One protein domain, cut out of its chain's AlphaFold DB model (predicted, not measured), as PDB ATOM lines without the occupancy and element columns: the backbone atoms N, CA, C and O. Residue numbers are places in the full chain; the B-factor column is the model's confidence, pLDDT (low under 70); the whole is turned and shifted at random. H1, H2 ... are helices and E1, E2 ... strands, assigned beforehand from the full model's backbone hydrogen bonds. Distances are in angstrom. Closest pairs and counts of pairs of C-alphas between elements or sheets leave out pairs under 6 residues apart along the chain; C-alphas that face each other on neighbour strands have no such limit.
ATOM      1  N   SER A 285      81.249  99.521 134.378       88.31
ATOM      2  CA  SER A 285      81.710 100.024 133.085       88.31
ATOM      3  C   SER A 285      82.394 101.392 133.220       88.31
ATOM      4  O   SER A 285      82.158 102.143 134.169       88.31
ATOM      5  N   GLU A 286      83.253 101.742 132.261       90.00
ATOM      6  CA  GLU A 286      83.817 103.102 132.202       90.00
ATOM      7  C   GLU A 286      82.735 104.152 131.907       90.00
ATOM      8  O   GLU A 286      82.808 105.272 132.411       90.00
ATOM      9  N   GLU A 287      81.688 103.774 131.168       90.38
ATOM     10  CA  GLU A 287      80.530 104.626 130.906       90.38
ATOM     11  C   GLU A 287      79.799 104.998 132.204       90.38
ATOM     12  O   GLU A 287      79.600 106.182 132.479       90.38
ATOM     13  N   SER A 288      79.470 104.025 133.063       89.25
ATOM     14  CA  SER A 288      78.778 104.320 134.323       89.25
ATOM     15  C   SER A 288      79.636 105.144 135.287       89.25
ATOM     16  O   SER A 288      79.114 106.047 135.951       89.25
ATOM     17  N   LYS A 289      80.960 104.928 135.314       90.56
ATOM     18  CA  LYS A 289      81.906 105.787 136.052       90.56
ATOM     19  C   LYS A 289      81.886 107.227 135.534       90.56
ATOM     20  O   LYS A 289      81.809 108.152 136.344       90.56
ATOM     21  N   LEU A 290      81.925 107.425 134.214       90.88
ATOM     22  CA  LEU A 290      81.882 108.748 133.586       90.88
ATOM     23  C   LEU A 290      80.552 109.465 133.858       90.88
ATOM     24  O   LEU A 290      80.553 110.648 134.205       90.88
ATOM     25  N   ILE A 291      79.422 108.754 133.769       90.25
ATOM     26  CA  ILE A 291      78.109 109.302 134.134       90.25
ATOM     27  C   ILE A 291      78.120 109.747 135.598       90.25
ATOM     28  O   ILE A 291      77.807 110.902 135.867       90.25
ATOM     29  N   ILE A 292      78.563 108.913 136.544       89.38
ATOM     30  CA  ILE A 292      78.625 109.281 137.972       89.38
ATOM     31  C   ILE A 292      79.509 110.517 138.213       89.38
ATOM     32  O   ILE A 292      79.120 111.410 138.968       89.38
ATOM     33  N   GLN A 293      80.664 110.617 137.548       88.81
ATOM     34  CA  GLN A 293      81.528 111.803 137.623       88.81
ATOM     35  C   GLN A 293      80.834 113.075 137.115       88.81
ATOM     36  O   GLN A 293      81.040 114.147 137.683       88.81
ATOM     37  N   ASN A 294      80.001 112.972 136.076       86.75
ATOM     38  CA  ASN A 294      79.219 114.098 135.568       86.75
ATOM     39  C   ASN A 294      78.029 114.436 136.476       86.75
ATOM     40  O   ASN A 294      77.849 115.602 136.816       86.75
ATOM     41  N   LEU A 295      77.285 113.435 136.959       88.31
ATOM     42  CA  LEU A 295      76.182 113.615 137.910       88.31
ATOM     43  C   LEU A 295      76.636 114.372 139.167       88.31
ATOM     44  O   LEU A 295      75.924 115.248 139.655       88.31
ATOM     45  N   ASN A 296      77.830 114.073 139.683       83.94
ATOM     46  CA  ASN A 296      78.371 114.715 140.882       83.94
ATOM     47  C   ASN A 296      78.638 116.225 140.737       83.94
ATOM     48  O   ASN A 296      78.770 116.894 141.759       83.94
ATOM     49  N   LYS A 297      78.675 116.776 139.517       85.38
ATOM     50  CA  LYS A 297      78.848 118.220 139.274       85.38
ATOM     51  C   LYS A 297      77.575 119.028 139.555       85.38
ATOM     52  O   LYS A 297      77.667 120.197 139.908       85.38
ATOM     53  N   ASN A 298      76.405 118.399 139.433       82.94
ATOM     54  CA  ASN A 298      75.113 119.085 139.401       82.94
ATOM     55  C   ASN A 298      74.322 118.867 140.696       82.94
ATOM     56  O   ASN A 298      74.217 117.742 141.190       82.94
ATOM     57  N   ALA A 299      73.739 119.928 141.259       80.75
ATOM     58  CA  ALA A 299      73.096 119.873 142.579       80.75
ATOM     59  C   ALA A 299      71.788 119.056 142.601       80.75
ATOM     60  O   ALA A 299      71.492 118.387 143.595       80.75
ATOM     61  N   ILE A 300      71.018 119.091 141.507       86.50
ATOM     62  CA  ILE A 300      69.684 118.486 141.396       86.50
ATOM     63  C   ILE A 300      69.718 117.373 140.347       86.50
ATOM     64  O   ILE A 300      69.969 117.626 139.176       86.50
ATOM     65  N   LYS A 301      69.415 116.143 140.755       92.38
ATOM     66  CA  LYS A 301      69.362 114.952 139.901       92.38
ATOM     67  C   LYS A 301      67.975 114.320 140.002       92.38
ATOM     68  O   LYS A 301      67.545 113.951 141.100       92.38
ATOM     69  N   LEU A 302      67.299 114.192 138.866       90.56
ATOM     70  CA  LEU A 302      65.965 113.616 138.739       90.56
ATOM     71  C   LEU A 302      66.026 112.291 137.976       90.56
ATOM     72  O   LEU A 302      66.383 112.261 136.800       90.56
ATOM     73  N   LEU A 303      65.629 111.204 138.633       91.44
ATOM     74  CA  LEU A 303      65.552 109.874 138.032       91.44
ATOM     75  C   LEU A 303      64.122 109.555 137.584       91.44
ATOM     76  O   LEU A 303      63.214 109.471 138.407       91.44
ATOM     77  N   ILE A 304      63.917 109.336 136.291       89.62
ATOM     78  CA  ILE A 304      62.629 108.951 135.711       89.62
ATOM     79  C   ILE A 304      62.684 107.461 135.368       89.62
ATOM     80  O   ILE A 304      63.444 107.037 134.496       89.62
ATOM     81  N   ILE A 305      61.866 106.670 136.061       86.00
ATOM     82  CA  ILE A 305      61.659 105.249 135.783       86.00
ATOM     83  C   ILE A 305      60.550 105.124 134.735       86.00
ATOM     84  O   ILE A 305      59.358 105.261 135.030       86.00
ATOM     85  N   LEU A 306      60.979 104.894 133.499       85.69
ATOM     86  CA  LEU A 306      60.150 104.564 132.350       85.69
ATOM     87  C   LEU A 306      59.492 103.193 132.533       85.69
ATOM     88  O   LEU A 306      59.967 102.339 133.284       85.69
ATOM     89  N   ARG A 307      58.422 102.965 131.775       78.06
ATOM     90  CA  ARG A 307      57.731 101.683 131.669       78.06
ATOM     91  C   ARG A 307      57.410 101.413 130.201       78.06
ATOM     92  O   ARG A 307      56.579 102.103 129.626       78.06
ATOM     93  N   CYS A 308      58.118 100.466 129.587       74.44
ATOM     94  CA  CYS A 308      58.053 100.225 128.137       74.44
ATOM     95  C   CYS A 308      57.584  98.817 127.742       74.44
ATOM     96  O   CYS A 308      57.375  98.584 126.560       74.44
ATOM     97  N   GLY A 309      57.375  97.897 128.691       66.50
ATOM     98  CA  GLY A 309      56.838  96.558 128.390       66.50
ATOM     99  C   GLY A 309      55.309  96.453 128.486       66.50
ATOM    100  O   GLY A 309      54.630  96.115 127.525       66.50
ATOM    101  N   SER A 310      54.747  96.714 129.672       56.00
ATOM    102  CA  SER A 310      53.305  96.594 129.940       56.00
ATOM    103  C   SER A 310      52.766  97.858 130.583       56.00
ATOM    104  O   SER A 310      53.437  98.409 131.453       56.00
ATOM    105  N   ARG A 311      51.533  98.268 130.242       59.31
ATOM    106  CA  ARG A 311      50.932  99.540 130.701       59.31
ATOM    107  C   ARG A 311      51.819 100.742 130.344       59.31
ATOM    108  O   ARG A 311      52.211 101.522 131.208       59.31
ATOM    109  N   ASN A 312      52.190 100.827 129.071       62.03
ATOM    110  CA  ASN A 312      52.976 101.936 128.542       62.03
ATOM    111  C   ASN A 312      52.068 103.158 128.371       62.03
ATOM    112  O   ASN A 312      50.908 103.019 127.973       62.03
ATOM    113  N   MET A 313      52.591 104.357 128.612       67.44
ATOM    114  CA  MET A 313      51.840 105.586 128.357       67.44
ATOM    115  C   MET A 313      51.707 105.829 126.842       67.44
ATOM    116  O   MET A 313      52.691 105.798 126.099       67.44
ATOM    117  N   VAL A 314      50.502 106.154 126.365       67.12
ATOM    118  CA  VAL A 314      50.318 106.636 124.984       67.12
ATOM    119  C   VAL A 314      51.132 107.920 124.798       67.12
ATOM    120  O   VAL A 314      51.053 108.836 125.612       67.12
ATOM    121  N   ASN A 315      51.939 107.985 123.734       74.69
ATOM    122  CA  ASN A 315      52.890 109.076 123.477       74.69
ATOM    123  C   ASN A 315      53.935 109.301 124.594       74.69
ATOM    124  O   ASN A 315      54.421 110.421 124.754       74.69
ATOM    125  N   GLN A 316      54.330 108.248 125.327       80.25
ATOM    126  CA  GLN A 316      55.252 108.307 126.475       80.25
ATOM    127  C   GLN A 316      56.457 109.235 126.287       80.25
ATOM    128  O   GLN A 316      56.709 110.096 127.129       80.25
ATOM    129  N   ALA A 317      57.176 109.083 125.170       86.81
ATOM    130  CA  ALA A 317      58.366 109.877 124.885       86.81
ATOM    131  C   ALA A 317      58.068 111.382 124.754       86.81
ATOM    132  O   ALA A 317      58.863 112.201 125.203       86.81
ATOM    133  N   ASN A 318      56.917 111.756 124.187       83.62
ATOM    134  CA  ASN A 318      56.528 113.159 124.032       83.62
ATOM    135  C   ASN A 318      56.125 113.754 125.389       83.62
ATOM    136  O   ASN A 318      56.617 114.813 125.756       83.62
ATOM    137  N   THR A 319      55.303 113.049 126.173       80.50
ATOM    138  CA  THR A 319      54.853 113.528 127.493       80.50
ATOM    139  C   THR A 319      56.012 113.683 128.482       80.50
ATOM    140  O   THR A 319      56.061 114.662 129.227       80.50
ATOM    141  N   ILE A 320      56.970 112.747 128.484       86.19
ATOM    142  CA  ILE A 320      58.170 112.850 129.328       86.19
ATOM    143  C   ILE A 320      59.124 113.939 128.814       86.19
ATOM    144  O   ILE A 320      59.691 114.661 129.629       86.19
ATOM    145  N   CYS A 321      59.253 114.125 127.498       89.56
ATOM    146  CA  CYS A 321      60.003 115.240 126.914       89.56
ATOM    147  C   CYS A 321      59.423 116.608 127.324       89.56
ATOM    148  O   CYS A 321      60.165 117.454 127.822       89.56
ATOM    149  N   ASP A 322      58.104 116.801 127.198       82.81
ATOM    150  CA  ASP A 322      57.412 118.023 127.631       82.81
ATOM    151  C   ASP A 322      57.678 118.303 129.121       82.81
ATOM    152  O   ASP A 322      58.090 119.403 129.489       82.81
ATOM    153  N   PHE A 323      57.516 117.285 129.975       84.25
ATOM    154  CA  PHE A 323      57.806 117.386 131.405       84.25
ATOM    155  C   PHE A 323      59.270 117.768 131.684       84.25
ATOM    156  O   PHE A 323      59.520 118.646 132.508       84.25
ATOM    157  N   ILE A 324      60.234 117.158 130.987       89.50
ATOM    158  CA  ILE A 324      61.660 117.471 131.147       89.50
ATOM    159  C   ILE A 324      61.952 118.919 130.748       89.50
ATOM    160  O   ILE A 324      62.632 119.608 131.504       89.50
ATOM    161  N   LYS A 325      61.407 119.412 129.626       87.31
ATOM    162  CA  LYS A 325      61.557 120.818 129.209       87.31
ATOM    163  C   LYS A 325      61.010 121.774 130.274       87.31
ATOM    164  O   LYS A 325      61.679 122.732 130.645       87.31
ATOM    165  N   MET A 326      59.833 121.481 130.831       83.00
ATOM    166  CA  MET A 326      59.244 122.281 131.914       83.00
ATOM    167  C   MET A 326      60.093 122.244 133.195       83.00
ATOM    168  O   MET A 326      60.333 123.288 133.798       83.00
ATOM    169  N   PHE A 327      60.585 121.070 133.596       83.38
ATOM    170  CA  PHE A 327      61.437 120.916 134.775       83.38
ATOM    171  C   PHE A 327      62.797 121.610 134.604       83.38
ATOM    172  O   PHE A 327      63.257 122.262 135.533       83.38
ATOM    173  N   LYS A 328      63.412 121.540 133.417       87.69
ATOM    174  CA  LYS A 328      64.657 122.252 133.089       87.69
ATOM    175  C   LYS A 328      64.485 123.773 133.030       87.69
ATOM    176  O   LYS A 328      65.426 124.475 133.374       87.69
ATOM    177  N   ASN A 329      63.300 124.287 132.691       87.44
ATOM    178  CA  ASN A 329      63.016 125.724 132.797       87.44
ATOM    179  C   ASN A 329      62.990 126.207 134.259       87.44
ATOM    180  O   ASN A 329      63.522 127.273 134.554       87.44
ATOM    181  N   ASP A 330      62.388 125.431 135.170       83.00
ATOM    182  CA  ASP A 330      62.366 125.760 136.606       83.00
ATOM    183  C   ASP A 330      63.715 125.419 137.304       83.00
ATOM    184  O   ASP A 330      64.071 126.057 138.294       83.00
ATOM    185  N   TYR A 331      64.492 124.455 136.780       85.25
ATOM    186  CA  TYR A 331      65.789 124.002 137.318       85.25
ATOM    187  C   TYR A 331      66.844 123.768 136.205       85.25
ATOM    188  O   TYR A 331      67.115 122.612 135.850       85.25
ATOM    189  N   PRO A 332      67.484 124.824 135.662       88.12
ATOM    190  CA  PRO A 332      68.410 124.708 134.525       88.12
ATOM    191  C   PRO A 332      69.622 123.807 134.789       88.12
ATOM    192  O   PRO A 332      69.902 122.914 133.996       88.12
ATOM    193  N   GLU A 333      70.261 123.948 135.953       89.31
ATOM    194  CA  GLU A 333      71.436 123.169 136.397       89.31
ATOM    195  C   GLU A 333      71.097 121.737 136.870       89.31
ATOM    196  O   GLU A 333      71.896 121.065 137.527       89.31
ATOM    197  N   SER A 334      69.874 121.263 136.620       90.00
ATOM    198  CA  SER A 334      69.482 119.902 136.982       90.00
ATOM    199  C   SER A 334      70.071 118.853 136.033       90.00
ATOM    200  O   SER A 334      70.610 119.156 134.972       90.00
ATOM    201  N   THR A 335      69.960 117.580 136.383       94.00
ATOM    202  CA  THR A 335      70.293 116.466 135.491       94.00
ATOM    203  C   THR A 335      69.184 115.440 135.493       94.00
ATOM    204  O   THR A 335      68.660 115.100 136.555       94.00
ATOM    205  N   ILE A 336      68.839 114.938 134.313       94.50
ATOM    206  CA  ILE A 336      67.825 113.906 134.142       94.50
ATOM    207  C   ILE A 336      68.510 112.564 133.906       94.50
ATOM    208  O   ILE A 336      69.471 112.460 133.146       94.50
ATOM    209  N   ILE A 337      67.996 111.522 134.544       95.06
ATOM    210  CA  ILE A 337      68.437 110.145 134.351       95.06
ATOM    211  C   ILE A 337      67.208 109.333 133.948       95.06
ATOM    212  O   ILE A 337      66.193 109.360 134.641       95.06
ATOM    213  N   LEU A 338      67.285 108.626 132.824       93.56
ATOM    214  CA  LEU A 338      66.236 107.752 132.309       93.56
ATOM    215  C   LEU A 338      66.625 106.297 132.580       93.56
ATOM    216  O   LEU A 338      67.663 105.827 132.119       93.56
ATOM    217  N   SER A 339      65.781 105.582 133.315       90.00
ATOM    218  CA  SER A 339      65.929 104.153 133.609       90.00
ATOM    219  C   SER A 339      64.571 103.456 133.472       90.00
ATOM    220  O   SER A 339      63.596 104.087 133.075       90.00
ATOM    221  N   GLY A 340      64.485 102.167 133.785       81.31
ATOM    222  CA  GLY A 340      63.293 101.338 133.564       81.31
ATOM    223  C   GLY A 340      63.637  99.881 133.263       81.31
ATOM    224  O   GLY A 340      62.891  98.981 133.645       81.31
ATOM    225  N   PHE A 341      64.810  99.647 132.668       81.31
ATOM    226  CA  PHE A 341      65.360  98.322 132.403       81.31
ATOM    227  C   PHE A 341      66.789  98.189 132.943       81.31
ATOM    228  O   PHE A 341      67.692  98.912 132.524       81.31
ATOM    229  N   THR A 342      66.990  97.243 133.857       76.50
ATOM    230  CA  THR A 342      68.305  96.864 134.393       76.50
ATOM    231  C   THR A 342      68.775  95.607 133.675       76.50
ATOM    232  O   THR A 342      68.010  94.646 133.577       76.50
ATOM    233  N   ASN A 343      70.016  95.607 133.188       73.81
ATOM    234  CA  ASN A 343      70.606  94.412 132.601       73.81
ATOM    235  C   ASN A 343      71.016  93.432 133.704       73.81
ATOM    236  O   ASN A 343      71.763  93.771 134.623       73.81
ATOM    237  N   ASN A 344      70.506  92.212 133.599       64.44
ATOM    238  CA  ASN A 344      70.546  91.219 134.663       64.44
ATOM    239  C   ASN A 344      71.412  90.000 134.321       64.44
ATOM    240  O   ASN A 344      71.318  89.003 135.030       64.44
ATOM    241  N   ASN A 345      72.220  90.051 133.250       55.09
ATOM    242  CA  ASN A 345      73.106  88.953 132.831       55.09
ATOM    243  C   ASN A 345      72.422  87.573 132.934       55.09
ATOM    244  O   ASN A 345      72.966  86.636 133.524       55.09
ATOM    245  N   HIS A 346      71.194  87.459 132.413       58.28
ATOM    246  CA  HIS A 346      70.498  86.180 132.364       58.28
ATOM    247  C   HIS A 346      71.364  85.232 131.530       58.28
ATOM    248  O   HIS A 346      71.579  85.468 130.346       58.28
ATOM    249  N   LYS A 347      71.900  84.165 132.142       52.41
ATOM    250  CA  LYS A 347      72.831  83.254 131.445       52.41
ATOM    251  C   LYS A 347      72.180  82.572 130.227       52.41
ATOM    252  O   LYS A 347      72.898  82.031 129.393       52.41
ATOM    253  N   TYR A 348      70.844  82.591 130.143       47.94
ATOM    254  CA  TYR A 348      70.037  81.949 129.106       47.94
ATOM    255  C   TYR A 348      68.789  82.795 128.778       47.94
ATOM    256  O   TYR A 348      67.733  82.622 129.388       47.94
ATOM    257  N   ASP A 349      68.915  83.698 127.800       45.59
ATOM    258  CA  ASP A 349      67.898  84.690 127.385       45.59
ATOM    259  C   ASP A 349      66.602  84.107 126.768       45.59
ATOM    260  O   ASP A 349      65.646  84.841 126.510       45.59
ATOM    261  N   GLU A 350      66.547  82.799 126.500       42.19
ATOM    262  CA  GLU A 350      65.554  82.213 125.584       42.19
ATOM    263  C   GLU A 350      64.277  81.667 126.249       42.19
ATOM    264  O   GLU A 350      63.269  81.479 125.569       42.19
ATOM    265  N   LEU A 351      64.286  81.374 127.556       39.50
ATOM    266  CA  LEU A 351      63.296  80.447 128.133       39.50
ATOM    267  C   LEU A 351      62.124  81.059 128.915       39.50
ATOM    268  O   LEU A 351      61.193  80.318 129.226       39.50
ATOM    269  N   ASN A 352      62.123  82.351 129.272       38.97
ATOM    270  CA  ASN A 352      61.070  82.883 130.153       38.97
ATOM    271  C   ASN A 352      60.767  84.390 130.026       38.97
ATOM    272  O   ASN A 352      61.077  85.192 130.908       38.97
ATOM    273  N   VAL A 353      59.981  84.753 129.008       43.12
ATOM    274  CA  VAL A 353      59.146  85.975 129.024       43.12
ATOM    275  C   VAL A 353      57.662  85.583 128.984       43.12
ATOM    276  O   VAL A 353      56.856  86.096 128.204       43.12
ATOM    277  N   GLY A 354      57.296  84.638 129.861       38.72
ATOM    278  CA  GLY A 354      55.987  83.972 129.946       38.72
ATOM    279  C   GLY A 354      54.793  84.848 130.358       38.72
ATOM    280  O   GLY A 354      53.830  84.333 130.913       38.72
ATOM    281  N   TYR A 355      54.864  86.159 130.122       40.31
ATOM    282  CA  TYR A 355      53.740  87.093 130.230       40.31
ATOM    283  C   TYR A 355      53.464  87.890 128.945       40.31
ATOM    284  O   TYR A 355      52.389  88.478 128.847       40.31
ATOM    285  N   PHE A 356      54.396  87.934 127.979       46.69
ATOM    286  CA  PHE A 356      54.286  88.835 126.817       46.69
ATOM    287  C   PHE A 356      54.721  88.255 125.461       46.69
ATOM    288  O   PHE A 356      54.528  88.933 124.459       46.69
ATOM    289  N   ASN A 357      55.276  87.035 125.390       52.81
ATOM    290  CA  ASN A 357      55.777  86.422 124.140       52.81
ATOM    291  C   ASN A 357      56.792  87.290 123.353       52.81
ATOM    292  O   ASN A 357      56.939  87.129 122.145       52.81
ATOM    293  N   GLN A 358      57.489  88.208 124.026       60.69
ATOM    294  CA  GLN A 358      58.562  89.042 123.466       60.69
ATOM    295  C   GLN A 358      59.909  88.537 123.981       60.69
ATOM    296  O   GLN A 358      59.962  88.038 125.103       60.69
ATOM    297  N   SER A 359      61.001  88.667 123.226       71.75
ATOM    298  CA  SER A 359      62.320  88.309 123.761       71.75
ATOM    299  C   SER A 359      62.804  89.337 124.795       71.75
ATOM    300  O   SER A 359      62.349  90.486 124.823       71.75
ATOM    301  N   TYR A 360      63.765  88.944 125.638       74.38
ATOM    302  CA  TYR A 360      64.455  89.868 126.550       74.38
ATOM    303  C   TYR A 360      65.046  91.069 125.792       74.38
ATOM    304  O   TYR A 360      64.902  92.214 126.226       74.38
ATOM    305  N   ASN A 361      65.632  90.809 124.619       79.44
ATOM    306  CA  ASN A 361      66.229  91.824 123.756       79.44
ATOM    307  C   ASN A 361      65.188  92.783 123.157       79.44
ATOM    308  O   ASN A 361      65.445  93.982 123.108       79.44
ATOM    309  N   ASP A 362      63.995  92.308 122.782       81.12
ATOM    310  CA  ASP A 362      62.923  93.189 122.289       81.12
ATOM    311  C   ASP A 362      62.471  94.173 123.371       81.12
ATOM    312  O   ASP A 362      62.308  95.364 123.103       81.12
ATOM    313  N   ILE A 363      62.296  93.692 124.608       77.75
ATOM    314  CA  ILE A 363      61.912  94.543 125.739       77.75
ATOM    315  C   ILE A 363      63.040  95.533 126.050       77.75
ATOM    316  O   ILE A 363      62.781  96.732 126.148       77.75
ATOM    317  N   LYS A 364      64.291  95.065 126.157       84.00
ATOM    318  CA  LYS A 364      65.478  95.916 126.346       84.00
ATOM    319  C   LYS A 364      65.524  97.050 125.317       84.00
ATOM    320  O   LYS A 364      65.628  98.218 125.698       84.00
ATOM    321  N   ASN A 365      65.379  96.718 124.034       88.00
ATOM    322  CA  ASN A 365      65.405  97.687 122.940       88.00
ATOM    323  C   ASN A 365      64.253  98.699 123.056       88.00
ATOM    324  O   ASN A 365      64.507  99.895 122.971       88.00
ATOM    325  N   GLN A 366      63.027  98.275 123.395       86.56
ATOM    326  CA  GLN A 366      61.904  99.200 123.632       86.56
ATOM    327  C   GLN A 366      62.207 100.256 124.715       86.56
ATOM    328  O   GLN A 366      61.815 101.419 124.567       86.56
ATOM    329  N   TYR A 367      62.902  99.892 125.801       89.25
ATOM    330  CA  TYR A 367      63.333 100.855 126.828       89.25
ATOM    331  C   TYR A 367      64.417 101.810 126.311       89.25
ATOM    332  O   TYR A 367      64.296 103.023 126.504       89.25
ATOM    333  N   ILE A 368      65.439 101.279 125.633       91.75
ATOM    334  CA  ILE A 368      66.544 102.061 125.058       91.75
ATOM    335  C   ILE A 368      66.020 103.054 124.012       91.75
ATOM    336  O   ILE A 368      66.296 104.248 124.112       91.75
ATOM    337  N   ASP A 369      65.197 102.599 123.067       92.62
ATOM    338  CA  ASP A 369      64.623 103.419 121.996       92.62
ATOM    339  C   ASP A 369      63.686 104.503 122.542       92.62
ATOM    340  O   ASP A 369      63.717 105.650 122.088       92.62
ATOM    341  N   THR A 370      62.892 104.185 123.573       91.56
ATOM    342  CA  THR A 370      62.041 105.178 124.246       91.56
ATOM    343  C   THR A 370      62.885 106.268 124.905       91.56
ATOM    344  O   THR A 370      62.589 107.454 124.737       91.56
ATOM    345  N   ALA A 371      63.947 105.893 125.625       93.44
ATOM    346  CA  ALA A 371      64.851 106.841 126.270       93.44
ATOM    347  C   ALA A 371      65.610 107.699 125.244       93.44
ATOM    348  O   ALA A 371      65.657 108.922 125.378       93.44
ATOM    349  N   ASN A 372      66.114 107.091 124.169       94.12
ATOM    350  CA  ASN A 372      66.790 107.798 123.081       94.12
ATOM    351  C   ASN A 372      65.838 108.763 122.349       94.12
ATOM    352  O   ASN A 372      66.228 109.889 122.041       94.12
ATOM    353  N   SER A 373      64.569 108.384 122.146       94.12
ATOM    354  CA  SER A 373      63.544 109.273 121.576       94.12
ATOM    355  C   SER A 373      63.247 110.476 122.479       94.12
ATOM    356  O   SER A 373      63.060 111.583 121.973       94.12
ATOM    357  N   ILE A 374      63.233 110.288 123.807       94.12
ATOM    358  CA  ILE A 374      63.110 111.391 124.775       94.12
ATOM    359  C   ILE A 374      64.309 112.335 124.648       94.12
ATOM    360  O   ILE A 374      64.101 113.534 124.483       94.12
ATOM    361  N   ILE A 375      65.538 111.805 124.670       94.38
ATOM    362  CA  ILE A 375      66.776 112.593 124.557       94.38
ATOM    363  C   ILE A 375      66.759 113.431 123.273       94.38
ATOM    364  O   ILE A 375      66.845 114.657 123.343       94.38
ATOM    365  N   GLN A 376      66.540 112.803 122.114       93.62
ATOM    366  CA  GLN A 376      66.518 113.483 120.814       93.62
ATOM    367  C   GLN A 376      65.465 114.598 120.745       93.62
ATOM    368  O   GLN A 376      65.776 115.706 120.322       93.62
ATOM    369  N   LYS A 377      64.229 114.340 121.197       91.75
ATOM    370  CA  LYS A 377      63.140 115.337 121.174       91.75
ATOM    371  C   LYS A 377      63.307 116.448 122.212       91.75
ATOM    372  O   LYS A 377      62.657 117.492 122.100       91.75
ATOM    373  N   SER A 378      64.095 116.202 123.258       88.44
ATOM    374  CA  SER A 378      64.318 117.164 124.336       88.44
ATOM    375  C   SER A 378      65.230 118.313 123.920       88.44
ATOM    376  O   SER A 378      65.030 119.420 124.410       88.44
ATOM    377  N   GLU A 379      66.191 118.049 123.026       87.00
ATOM    378  CA  GLU A 379      67.276 118.969 122.651       87.00
ATOM    379  C   GLU A 379      68.119 119.450 123.860       87.00
ATOM    380  O   GLU A 379      68.772 120.489 123.806       87.00
ATOM    381  N   ILE A 380      68.130 118.682 124.960       85.44
ATOM    382  CA  ILE A 380      68.830 118.989 126.218       85.44
ATOM    383  C   ILE A 380      70.007 118.020 126.414       85.44
ATOM    384  O   ILE A 380      69.842 116.806 126.305       85.44
ATOM    385  N   SER A 381      71.189 118.553 126.743       81.12
ATOM    386  CA  SER A 381      72.437 117.785 126.901       81.12
ATOM    387  C   SER A 381      72.477 116.883 128.137       81.12
ATOM    388  O   SER A 381      73.083 115.816 128.101       81.12
ATOM    389  N   ASP A 382      71.841 117.296 129.235       88.69
ATOM    390  CA  ASP A 382      72.036 116.682 130.558       88.69
ATOM    391  C   ASP A 382      70.972 115.614 130.849       88.69
ATOM    392  O   ASP A 382      70.323 115.613 131.901       88.69
ATOM    393  N   ILE A 383      70.763 114.727 129.875       93.88
ATOM    394  CA  ILE A 383      69.870 113.576 129.980       93.88
ATOM    395  C   ILE A 383      70.670 112.303 129.717       93.88
ATOM    396  O   ILE A 383      71.134 112.060 128.606       93.88
ATOM    397  N   TYR A 384      70.784 111.465 130.741       94.75
ATOM    398  CA  TYR A 384      71.510 110.202 130.675       94.75
ATOM    399  C   TYR A 384      70.540 109.030 130.538       94.75
ATOM    400  O   TYR A 384      69.648 108.863 131.367       94.75
ATOM    401  N   ASN A 385      70.728 108.199 129.515       94.19
ATOM    402  CA  ASN A 385      70.076 106.896 129.418       94.19
ATOM    403  C   ASN A 385      70.918 105.873 130.193       94.19
ATOM    404  O   ASN A 385      72.099 105.727 129.903       94.19
ATOM    405  N   ILE A 386      70.323 105.188 131.172       92.38
ATOM    406  CA  ILE A 386      70.963 104.080 131.905       92.38
ATOM    407  C   ILE A 386      70.171 102.772 131.769       92.38
ATOM    408  O   ILE A 386      70.334 101.849 132.567       92.38
ATOM    409  N   ASN A 387      69.269 102.683 130.788       86.12
ATOM    410  CA  ASN A 387      68.683 101.400 130.415       86.12
ATOM    411  C   ASN A 387      69.786 100.538 129.786       86.12
ATOM    412  O   ASN A 387      70.493 101.027 128.913       86.12
ATOM    413  N   ASP A 388      69.898  99.282 130.229       84.88
ATOM    414  CA  ASP A 388      71.025  98.347 130.002       84.88
ATOM    415  C   ASP A 388      72.192  98.420 131.007       84.88
ATOM    416  O   ASP A 388      73.085  97.574 130.969       84.88
ATOM    417  N   PHE A 389      72.174  99.343 131.973       87.12
ATOM    418  CA  PHE A 389      73.144  99.294 133.074       87.12
ATOM    419  C   PHE A 389      72.858  98.111 133.996       87.12
ATOM    420  O   PHE A 389      71.699  97.732 134.212       87.12
ATOM    421  N   ASN A 390      73.912  97.536 134.579       83.06
ATOM    422  CA  ASN A 390      73.755  96.410 135.490       83.06
ATOM    423  C   ASN A 390      73.142  96.849 136.833       83.06
ATOM    424  O   ASN A 390      72.995  98.043 137.133       83.06
ATOM    425  N   PHE A 391      72.771  95.881 137.672       80.19
ATOM    426  CA  PHE A 391      72.119  96.175 138.947       80.19
ATOM    427  C   PHE A 391      72.943  97.080 139.874       80.19
ATOM    428  O   PHE A 391      72.402  98.013 140.470       80.19
ATOM    429  N   LYS A 392      74.253  96.832 139.996       82.12
ATOM    430  CA  LYS A 392      75.144  97.625 140.854       82.12
ATOM    431  C   LYS A 392      75.250  99.062 140.356       82.12
ATOM    432  O   LYS A 392      75.163  99.990 141.157       82.12
ATOM    433  N   GLU A 393      75.410  99.245 139.050       87.31
ATOM    434  CA  GLU A 393      75.458 100.562 138.411       87.31
ATOM    435  C   GLU A 393      74.144 101.324 138.626       87.31
ATOM    436  O   GLU A 393      74.157 102.453 139.124       87.31
ATOM    437  N   THR A 394      73.007 100.666 138.371       87.19
ATOM    438  CA  THR A 394      71.665 101.222 138.607       87.19
ATOM    439  C   THR A 394      71.472 101.621 140.074       87.19
ATOM    440  O   THR A 394      70.986 102.719 140.351       87.19
ATOM    441  N   PHE A 395      71.885 100.783 141.032       85.88
ATOM    442  CA  PHE A 395      71.810 101.087 142.465       85.88
ATOM    443  C   PHE A 395      72.683 102.287 142.859       85.88
ATOM    444  O   PHE A 395      72.214 103.178 143.568       85.88
ATOM    445  N   ILE A 396      73.939 102.342 142.404       87.50
ATOM    446  CA  ILE A 396      74.866 103.426 142.770       87.50
ATOM    447  C   ILE A 396      74.364 104.768 142.225       87.50
ATOM    448  O   ILE A 396      74.343 105.752 142.966       87.50
ATOM    449  N   ILE A 397      73.899 104.799 140.972       90.56
ATOM    450  CA  ILE A 397      73.319 106.002 140.360       90.56
ATOM    451  C   ILE A 397      72.019 106.399 141.069       90.56
ATOM    452  O   ILE A 397      71.833 107.571 141.393       90.56
ATOM    453  N   SER A 398      71.158 105.435 141.406       88.25
ATOM    454  CA  SER A 398      69.942 105.695 142.187       88.25
ATOM    455  C   SER A 398      70.261 106.363 143.528       88.25
ATOM    456  O   SER A 398      69.649 107.371 143.866       88.25
ATOM    457  N   LYS A 399      71.263 105.868 144.268       85.56
ATOM    458  CA  LYS A 399      71.649 106.383 145.594       85.56
ATOM    459  C   LYS A 399      72.097 107.848 145.597       85.56
ATOM    460  O   LYS A 399      71.964 108.504 146.628       85.56
ATOM    461  N   ILE A 400      72.612 108.364 144.481       88.75
ATOM    462  CA  ILE A 400      73.017 109.775 144.371       88.75
ATOM    463  C   ILE A 400      71.903 110.693 143.851       88.75
ATOM    464  O   ILE A 400      72.111 111.901 143.810       88.75
ATOM    465  N   CYS A 401      70.734 110.168 143.467       88.44
ATOM    466  CA  CYS A 401      69.618 110.977 142.969       88.44
ATOM    467  C   CYS A 401      68.897 111.734 144.097       88.44
ATOM    468  O   CYS A 401      68.684 111.203 145.185       88.44
ATOM    469  N   ASN A 402      68.465 112.969 143.828       86.50
ATOM    470  CA  ASN A 402      67.741 113.784 144.810       86.50
ATOM    471  C   ASN A 402      66.256 113.404 144.875       86.50
ATOM    472  O   ASN A 402      65.652 113.468 145.946       86.50
ATOM    473  N   PHE A 403      65.677 113.054 143.725       83.19
ATOM    474  CA  PHE A 403      64.262 112.741 143.565       83.19
ATOM    475  C   PHE A 403      64.048 111.737 142.426       83.19
ATOM    476  O   PHE A 403      64.869 111.647 141.508       83.19
ATOM    477  N   CYS A 404      62.935 111.003 142.458       83.12
ATOM    478  CA  CYS A 404      62.574 110.080 141.389       83.12
ATOM    479  C   CYS A 404      61.078 110.064 141.041       83.12
ATOM    480  O   CYS A 404      60.212 110.473 141.812       83.12
ATOM    481  N   ILE A 405      60.775 109.608 139.830       80.06
ATOM    482  CA  ILE A 405      59.429 109.520 139.269       80.06
ATOM    483  C   ILE A 405      59.219 108.095 138.763       80.06
ATOM    484  O   ILE A 405      60.034 107.595 137.990       80.06
ATOM    485  N   TYR A 406      58.128 107.452 139.175       74.75
ATOM    486  CA  TYR A 406      57.776 106.084 138.772       74.75
ATOM    487  C   TYR A 406      56.514 106.071 137.909       74.75
ATOM    488  O   TYR A 406      55.556 106.774 138.221       74.75
ATOM    489  N   GLN A 407      56.451 105.226 136.879       70.00
ATOM    490  CA  GLN A 407      55.230 105.027 136.087       70.00
ATOM    491  C   GLN A 407      54.409 103.817 136.585       70.00
ATOM    492  O   GLN A 407      54.902 102.692 136.679       70.00
ATOM    493  N   HIS A 408      53.119 104.041 136.860       56.75
ATOM    494  CA  HIS A 408      52.127 103.058 137.329       56.75
ATOM    495  C   HIS A 408      52.456 102.343 138.649       56.75
ATOM    496  O   HIS A 408      52.550 101.113 138.684       56.75
ATOM    497  N   GLY A 409      52.579 103.101 139.747       49.84
ATOM    498  CA  GLY A 409      52.509 102.545 141.110       49.84
ATOM    499  C   GLY A 409      53.582 101.508 141.455       49.84
ATOM    500  O   GLY A 409      53.473 100.830 142.471       49.84
ATOM    501  N   SER A 410      54.623 101.364 140.629       47.66
ATOM    502  CA  SER A 410      55.738 100.448 140.853       47.66
ATOM    503  C   SER A 410      56.674 101.019 141.914       47.66
ATOM    504  O   SER A 410      57.836 101.312 141.646       47.66
ATOM    505  N   ALA A 411      56.157 101.186 143.135       39.00
ATOM    506  CA  ALA A 411      56.951 101.562 144.296       39.00
ATOM    507  C   ALA A 411      58.164 100.629 144.442       39.00
ATOM    508  O   ALA A 411      59.217 101.078 144.872       39.00
ATOM    509  N   SER A 412      58.019  99.369 144.014       50.69
ATOM    510  CA  SER A 412      58.976  98.259 143.898       50.69
ATOM    511  C   SER A 412      60.186  98.474 142.958       50.69
ATOM    512  O   SER A 412      60.612  97.551 142.263       50.69
ATOM    513  N   CYS A 413      60.789  99.665 142.960       64.88
ATOM    514  CA  CYS A 413      62.024  99.967 142.228       64.88
ATOM    515  C   CYS A 413      63.212 100.235 143.172       64.88
ATOM    516  O   CYS A 413      63.048 100.772 144.271       64.88
ATOM    517  N   ILE A 414      64.427  99.934 142.689       74.62
ATOM    518  CA  ILE A 414      65.720 100.144 143.374       74.62
ATOM    519  C   ILE A 414      65.829 101.507 144.100       74.62
ATOM    520  O   ILE A 414      66.216 101.494 145.273       74.62
ATOM    521  N   PRO A 415      65.445 102.661 143.500       76.00
ATOM    522  CA  PRO A 415      65.618 103.967 144.136       76.00
ATOM    523  C   PRO A 415      64.807 104.122 145.423       76.00
ATOM    524  O   PRO A 415      65.325 104.622 146.416       76.00
ATOM    525  N   GLY A 416      63.551 103.669 145.429       70.62
ATOM    526  CA  GLY A 416      62.692 103.771 146.609       70.62
ATOM    527  C   GLY A 416      63.073 102.746 147.675       70.62
ATOM    528  O   GLY A 416      63.245 103.093 148.839       70.62
ATOM    529  N   TRP A 417      63.254 101.485 147.268       69.44
ATOM    530  CA  TRP A 417      63.391 100.356 148.197       69.44
ATOM    531  C   TRP A 417      64.762 100.245 148.844       69.44
ATOM    532  O   TRP A 417      64.859  99.958 150.035       69.44
ATOM    533  N   LEU A 418      65.820 100.428 148.058       71.06
ATOM    534  CA  LEU A 418      67.187 100.160 148.499       71.06
ATOM    535  C   LEU A 418      67.982 101.445 148.741       71.06
ATOM    536  O   LEU A 418      68.958 101.423 149.487       71.06
ATOM    537  N   CYS A 419      67.567 102.557 148.130       75.62
ATOM    538  CA  CYS A 419      68.270 103.837 148.213       75.62
ATOM    539  C   CYS A 419      67.519 104.924 149.006       75.62
ATOM    540  O   CYS A 419      68.106 105.977 149.240       75.62
ATOM    541  N   ASN A 420      66.266 104.693 149.427       71.88
ATOM    542  CA  ASN A 420      65.410 105.680 150.109       71.88
ATOM    543  C   ASN A 420      65.277 107.024 149.355       71.88
ATOM    544  O   ASN A 420      65.127 108.084 149.969       71.88
ATOM    545  N   VAL A 421      65.341 107.000 148.020       74.81
ATOM    546  CA  VAL A 421      65.148 108.195 147.189       74.81
ATOM    547  C   VAL A 421      63.666 108.575 147.242       74.81
ATOM    548  O   VAL A 421      62.824 107.740 146.906       74.81
ATOM    549  N   PRO A 422      63.314 109.811 147.643       70.69
ATOM    550  CA  PRO A 422      61.929 110.259 147.630       70.69
ATOM    551  C   PRO A 422      61.414 110.309 146.189       70.69
ATOM    552  O   PRO A 422      62.154 110.665 145.266       70.69
ATOM    553  N   GLY A 423      60.142 109.973 145.986       70.50
ATOM    554  CA  GLY A 423      59.578 109.952 144.645       70.50
ATOM    555  C   GLY A 423      58.062 110.020 144.577       70.50
ATOM    556  O   GLY A 423      57.364 109.761 145.556       70.50
ATOM    557  N   ILE A 424      57.568 110.365 143.390       67.19
ATOM    558  CA  ILE A 424      56.145 110.351 143.033       67.19
ATOM    559  C   ILE A 424      55.890 109.176 142.092       67.19
ATOM    560  O   ILE A 424      56.551 109.030 141.062       67.19
ATOM    561  N   ALA A 425      54.893 108.355 142.415       62.66
ATOM    562  CA  ALA A 425      54.342 107.394 141.472       62.66
ATOM    563  C   ALA A 425      53.256 108.075 140.627       62.66
ATOM    564  O   ALA A 425      52.190 108.418 141.131       62.66
ATOM    565  N   ILE A 426      53.505 108.232 139.326       60.50
ATOM    566  CA  ILE A 426      52.479 108.612 138.357       60.50
ATOM    567  C   ILE A 426      51.668 107.363 138.021       60.50
ATOM    568  O   ILE A 426      51.988 106.604 137.101       60.50
ATOM    569  N   GLY A 427      50.601 107.133 138.778       50.84
ATOM    570  CA  GLY A 427      49.502 106.313 138.296       50.84
ATOM    571  C   GLY A 427      48.765 107.070 137.198       50.84
ATOM    572  O   GLY A 427      47.908 107.894 137.495       50.84
ATOM    573  N   PHE A 428      49.058 106.783 135.929       48.94
ATOM    574  CA  PHE A 428      48.019 106.960 134.917       48.94
ATOM    575  C   PHE A 428      46.954 105.919 135.258       48.94
ATOM    576  O   PHE A 428      47.299 104.753 135.488       48.94
ATOM    577  N   HIS A 429      45.686 106.320 135.373       38.91
ATOM    578  CA  HIS A 429      44.642 105.325 135.578       38.91
ATOM    579  C   HIS A 429      44.694 104.347 134.409       38.91
ATOM    580  O   HIS A 429      44.740 104.733 133.242       38.91
ATOM    581  N   ILE A 461      34.847 109.711 121.020       39.44
ATOM    582  CA  ILE A 461      36.117 110.431 121.164       39.44
ATOM    583  C   ILE A 461      36.145 111.073 122.557       39.44
ATOM    584  O   ILE A 461      35.348 111.958 122.853       39.44
ATOM    585  N   CYS A 462      37.052 110.612 123.418       37.22
ATOM    586  CA  CYS A 462      37.195 111.096 124.790       37.22
ATOM    587  C   CYS A 462      38.294 112.168 124.915       37.22
ATOM    588  O   CYS A 462      39.482 111.851 124.842       37.22
ATOM    589  N   ASP A 463      37.913 113.413 125.218       29.81
ATOM    590  CA  ASP A 463      38.816 114.578 125.360       29.81
ATOM    591  C   ASP A 463      39.734 114.564 126.609       29.81
ATOM    592  O   ASP A 463      40.470 115.521 126.873       29.81
ATOM    593  N   HIS A 464      39.758 113.469 127.378       33.00
ATOM    594  CA  HIS A 464      40.494 113.337 128.648       33.00
ATOM    595  C   HIS A 464      42.025 113.537 128.556       33.00
ATOM    596  O   HIS A 464      42.696 113.650 129.583       33.00
ATOM    597  N   ILE A 465      42.590 113.628 127.348       29.42
ATOM    598  CA  ILE A 465      44.023 113.849 127.100       29.42
ATOM    599  C   ILE A 465      44.491 115.240 127.577       29.42
ATOM    600  O   ILE A 465      45.629 115.379 128.030       29.42
ATOM    601  N   TYR A 466      43.641 116.273 127.523       25.59
ATOM    602  CA  TYR A 466      44.058 117.648 127.848       25.59
ATOM    603  C   TYR A 466      44.040 117.975 129.347       25.59
ATOM    604  O   TYR A 466      44.954 118.644 129.835       25.59
ATOM    605  N   THR A 467      43.065 117.464 130.103       28.20
ATOM    606  CA  THR A 467      42.922 117.741 131.548       28.20
ATOM    607  C   THR A 467      44.113 117.222 132.365       28.20
ATOM    608  O   THR A 467      44.470 117.799 133.393       28.20
ATOM    609  N   PHE A 468      44.781 116.167 131.883       33.59
ATOM    610  CA  PHE A 468      45.942 115.575 132.545       33.59
ATOM    611  C   PHE A 468      47.176 116.500 132.517       33.59
ATOM    612  O   PHE A 468      47.859 116.638 133.528       33.59
ATOM    613  N   LYS A 469      47.446 117.203 131.404       33.44
ATOM    614  CA  LYS A 469      48.667 118.028 131.259       33.44
ATOM    615  C   LYS A 469      48.772 119.171 132.278       33.44
ATOM    616  O   LYS A 469      49.872 119.468 132.741       33.44
ATOM    617  N   ILE A 470      47.656 119.810 132.633       32.56
ATOM    618  CA  ILE A 470      47.655 121.011 133.488       32.56
ATOM    619  C   ILE A 470      47.732 120.642 134.977       32.56
ATOM    620  O   ILE A 470      48.558 121.195 135.708       32.56
ATOM    621  N   ASN A 471      46.930 119.671 135.426       37.62
ATOM    622  CA  ASN A 471      46.871 119.299 136.843       37.62
ATOM    623  C   ASN A 471      48.169 118.642 137.330       37.62
ATOM    624  O   ASN A 471      48.647 118.974 138.417       37.62
ATOM    625  N   THR A 472      48.797 117.779 136.522       43.31
ATOM    626  CA  THR A 472      50.085 117.183 136.908       43.31
ATOM    627  C   THR A 472      51.193 118.242 136.978       43.31
ATOM    628  O   THR A 472      52.018 118.187 137.886       43.31
ATOM    629  N   TYR A 473      51.197 119.252 136.094       41.84
ATOM    630  CA  TYR A 473      52.183 120.344 136.144       41.84
ATOM    631  C   TYR A 473      52.045 121.223 137.394       41.84
ATOM    632  O   TYR A 473      53.047 121.491 138.059       41.84
ATOM    633  N   LEU A 474      50.828 121.643 137.754       36.84
ATOM    634  CA  LEU A 474      50.607 122.450 138.961       36.84
ATOM    635  C   LEU A 474      50.993 121.680 140.233       36.84
ATOM    636  O   LEU A 474      51.640 122.243 141.121       36.84
ATOM    637  N   PHE A 475      50.691 120.378 140.282       47.19
ATOM    638  CA  PHE A 475      51.146 119.487 141.349       47.19
ATOM    639  C   PHE A 475      52.678 119.382 141.400       47.19
ATOM    640  O   PHE A 475      53.258 119.557 142.472       47.19
ATOM    641  N   TYR A 476      53.355 119.187 140.261       49.81
ATOM    642  CA  TYR A 476      54.821 119.173 140.204       49.81
ATOM    643  C   TYR A 476      55.436 120.488 140.666       49.81
ATOM    644  O   TYR A 476      56.341 120.471 141.495       49.81
ATOM    645  N   LYS A 477      54.944 121.632 140.180       44.03
ATOM    646  CA  LYS A 477      55.497 122.936 140.555       44.03
ATOM    647  C   LYS A 477      55.347 123.186 142.057       44.03
ATOM    648  O   LYS A 477      56.305 123.624 142.694       44.03
ATOM    649  N   TYR A 478      54.199 122.844 142.643       45.97
ATOM    650  CA  TYR A 478      53.977 122.948 144.087       45.97
ATOM    651  C   TYR A 478      54.856 121.977 144.893       45.97
ATOM    652  O   TYR A 478      55.534 122.396 145.830       45.97
ATOM    653  N   PHE A 479      54.889 120.695 144.519       50.19
ATOM    654  CA  PHE A 479      55.629 119.667 145.250       50.19
ATOM    655  C   PHE A 479      57.143 119.882 145.166       50.19
ATOM    656  O   PHE A 479      57.827 119.900 146.188       50.19
ATOM    657  N   ILE A 480      57.672 120.083 143.957       49.09
ATOM    658  CA  ILE A 480      59.110 120.212 143.721       49.09
ATOM    659  C   ILE A 480      59.630 121.510 144.351       49.09
ATOM    660  O   ILE A 480      60.658 121.463 145.021       49.09
ATOM    661  N   SER A 481      58.906 122.636 144.247       46.84
ATOM    662  CA  SER A 481      59.316 123.869 144.939       46.84
ATOM    663  C   SER A 481      59.318 123.700 146.461       46.84
ATOM    664  O   SER A 481      60.327 124.002 147.093       46.84
ATOM    665  N   LYS A 482      58.253 123.150 147.064       46.28
ATOM    666  CA  LYS A 482      58.189 122.901 148.518       46.28
ATOM    667  C   LYS A 482      59.274 121.938 149.011       46.28
ATOM    668  O   LYS A 482      59.831 122.166 150.082       46.28
ATOM    669  N   PHE A 483      59.568 120.874 148.263       46.72
ATOM    670  CA  PHE A 483      60.470 119.809 148.706       46.72
ATOM    671  C   PHE A 483      61.949 120.113 148.415       46.72
ATOM    672  O   PHE A 483      62.790 119.909 149.292       46.72
ATOM    673  N   LEU A 484      62.288 120.653 147.234       44.91
ATOM    674  CA  LEU A 484      63.671 121.033 146.920       44.91
ATOM    675  C   LEU A 484      64.125 122.256 147.720       44.91
ATOM    676  O   LEU A 484      65.246 122.228 148.220       44.91
ATOM    677  N   LEU A 485      63.276 123.275 147.927       41.47
ATOM    678  CA  LEU A 485      63.651 124.405 148.790       41.47
ATOM    679  C   LEU A 485      64.015 123.930 150.198       41.47
ATOM    680  O   LEU A 485      65.009 124.390 150.738       41.47
ATOM    681  N   HIS A 486      63.274 122.972 150.765       38.56
ATOM    682  CA  HIS A 486      63.546 122.507 152.124       38.56
ATOM    683  C   HIS A 486      64.834 121.674 152.241       38.56
ATOM    684  O   HIS A 486      65.503 121.745 153.271       38.56
ATOM    685  N   LYS A 487      65.206 120.926 151.189       39.53
ATOM    686  CA  LYS A 487      66.412 120.077 151.169       39.53
ATOM    687  C   LYS A 487      67.681 120.754 150.633       39.53
ATOM    688  O   LYS A 487      68.747 120.170 150.757       39.53
ATOM    689  N   ILE A 488      67.567 121.932 150.017       40.00
ATOM    690  CA  ILE A 488      68.706 122.785 149.622       40.00
ATOM    691  C   ILE A 488      69.089 123.748 150.766       40.00
ATOM    692  O   ILE A 488      70.205 124.253 150.804       40.00
ATOM    693  N   THR A 489      68.183 123.982 151.724       34.75
ATOM    694  CA  THR A 489      68.426 124.791 152.936       34.75
ATOM    695  C   THR A 489      68.868 123.981 154.166       34.75
ATOM    696  O   THR A 489      68.894 124.532 155.266       34.75
ATOM    697  N   GLN A 490      69.163 122.687 153.999       32.66
ATOM    698  CA  GLN A 490      69.728 121.780 155.012       32.66
ATOM    699  C   GLN A 490      71.089 121.272 154.538       32.66
ATOM    700  O   GLN A 490      71.993 121.194 155.396       32.66
TER     701      GLN A 490
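AT A GLANCE: This is residues 285 to 429 and 461 to 490 of the 490 residues of an uncharacterized protein of viral metagenome (UniProt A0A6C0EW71). A twisted, five-stranded parallel sheet forms the core, with H2, H3 and the long H6 on one side and the shorter H1, H4 and H5 grazing it from the other. H2 and H3 cover E2 and E3, H6 passes E4 and E5, and a long loop, residues 340 to 359, reaches as far as 28 A from the mean of the C-alphas. The printed part has 175 residues, with six named helices and five named strands in the order H1 E1 H2 E2 H3 E3 H4 E4 H5 E5 H6; the sheet's order is E3 E2 E1 E4 E5, and the class is mixed. It is compact, with a radius of gyration of the C-alphas of 16.3 A and spans of 49 by 48 by 30 A.

HOW THE PARTS SIT: H1, residues 286 to 295, only grazes the sheet, with residues 291 to 295. E1, residues 300 to 305, and E2, residues 334 to 339, are parallel neighbours, with N 302 and O 335 2.8 A apart. H2, residues 316 to 330, lies over E2 at a height over the sheet of 10.2 A. H3, residues 360 to 378, on the same face, lies over E3, residues 383 to 385, at a height of 7.6 A. H2 and H3 touch through residues 370 to 378 of H3, closest at the C-alphas of Ala 317 and Ile 374, 5.0 A, at a steep tilt of 41 degrees, the same way. E3 is parallel to E2, with N 384 and O 336 2.9 A apart. H4, residues 391 to 399, touches H5, residues 414 to 417, closest at the C-alphas of Ser 398 and Pro 415, 5.0 A; both only graze the sheet. E4, residues 403 to 407, is parallel to E1, with N 305 and O 405 2.8 A apart, and to E5, residues 423 to 426, with N 426 and O 406 2.7 A apart. E1, H2, E2, then E2, H3, E3, and E4, H5, E5 are strand-helix-strand units, parallel neighbours with a helix between; E3, H4, E4 is a split one, with E2 and E1 between its strands. The four crossovers are right-handed. H6, residues 464 to 488, is on the sheet and close but not clearly touching H2, the C-alphas of Phe 323 and Tyr 473 being 7.9 A apart. Each O i to N i+4 pair is within hydrogen-bond range in H1, H2, H3 and H4, and 15 of 21 in H6; H5 is too short for one.

IN THESE COORDINATES: H1 begins at C-alpha 286, (83.817, 103.102, 132.202). H2 is 21.4 A long, H3 27.4 A and H6 36.4 A, ending at C-alpha 488, (68.706, 122.785, 149.622).

THE WHOLE: The two C-alphas farthest apart, of Leu 351 and Thr 489, are 51.1 A apart. Residues 430 to 460 are not printed; C-alphas 429 and 461 are 17.5 A apart across the cut. The link E2 to H3 is long. Mean pLDDT of the printed part is 71.2, with residues 344 to 358 and 461 to 490 among those under 70.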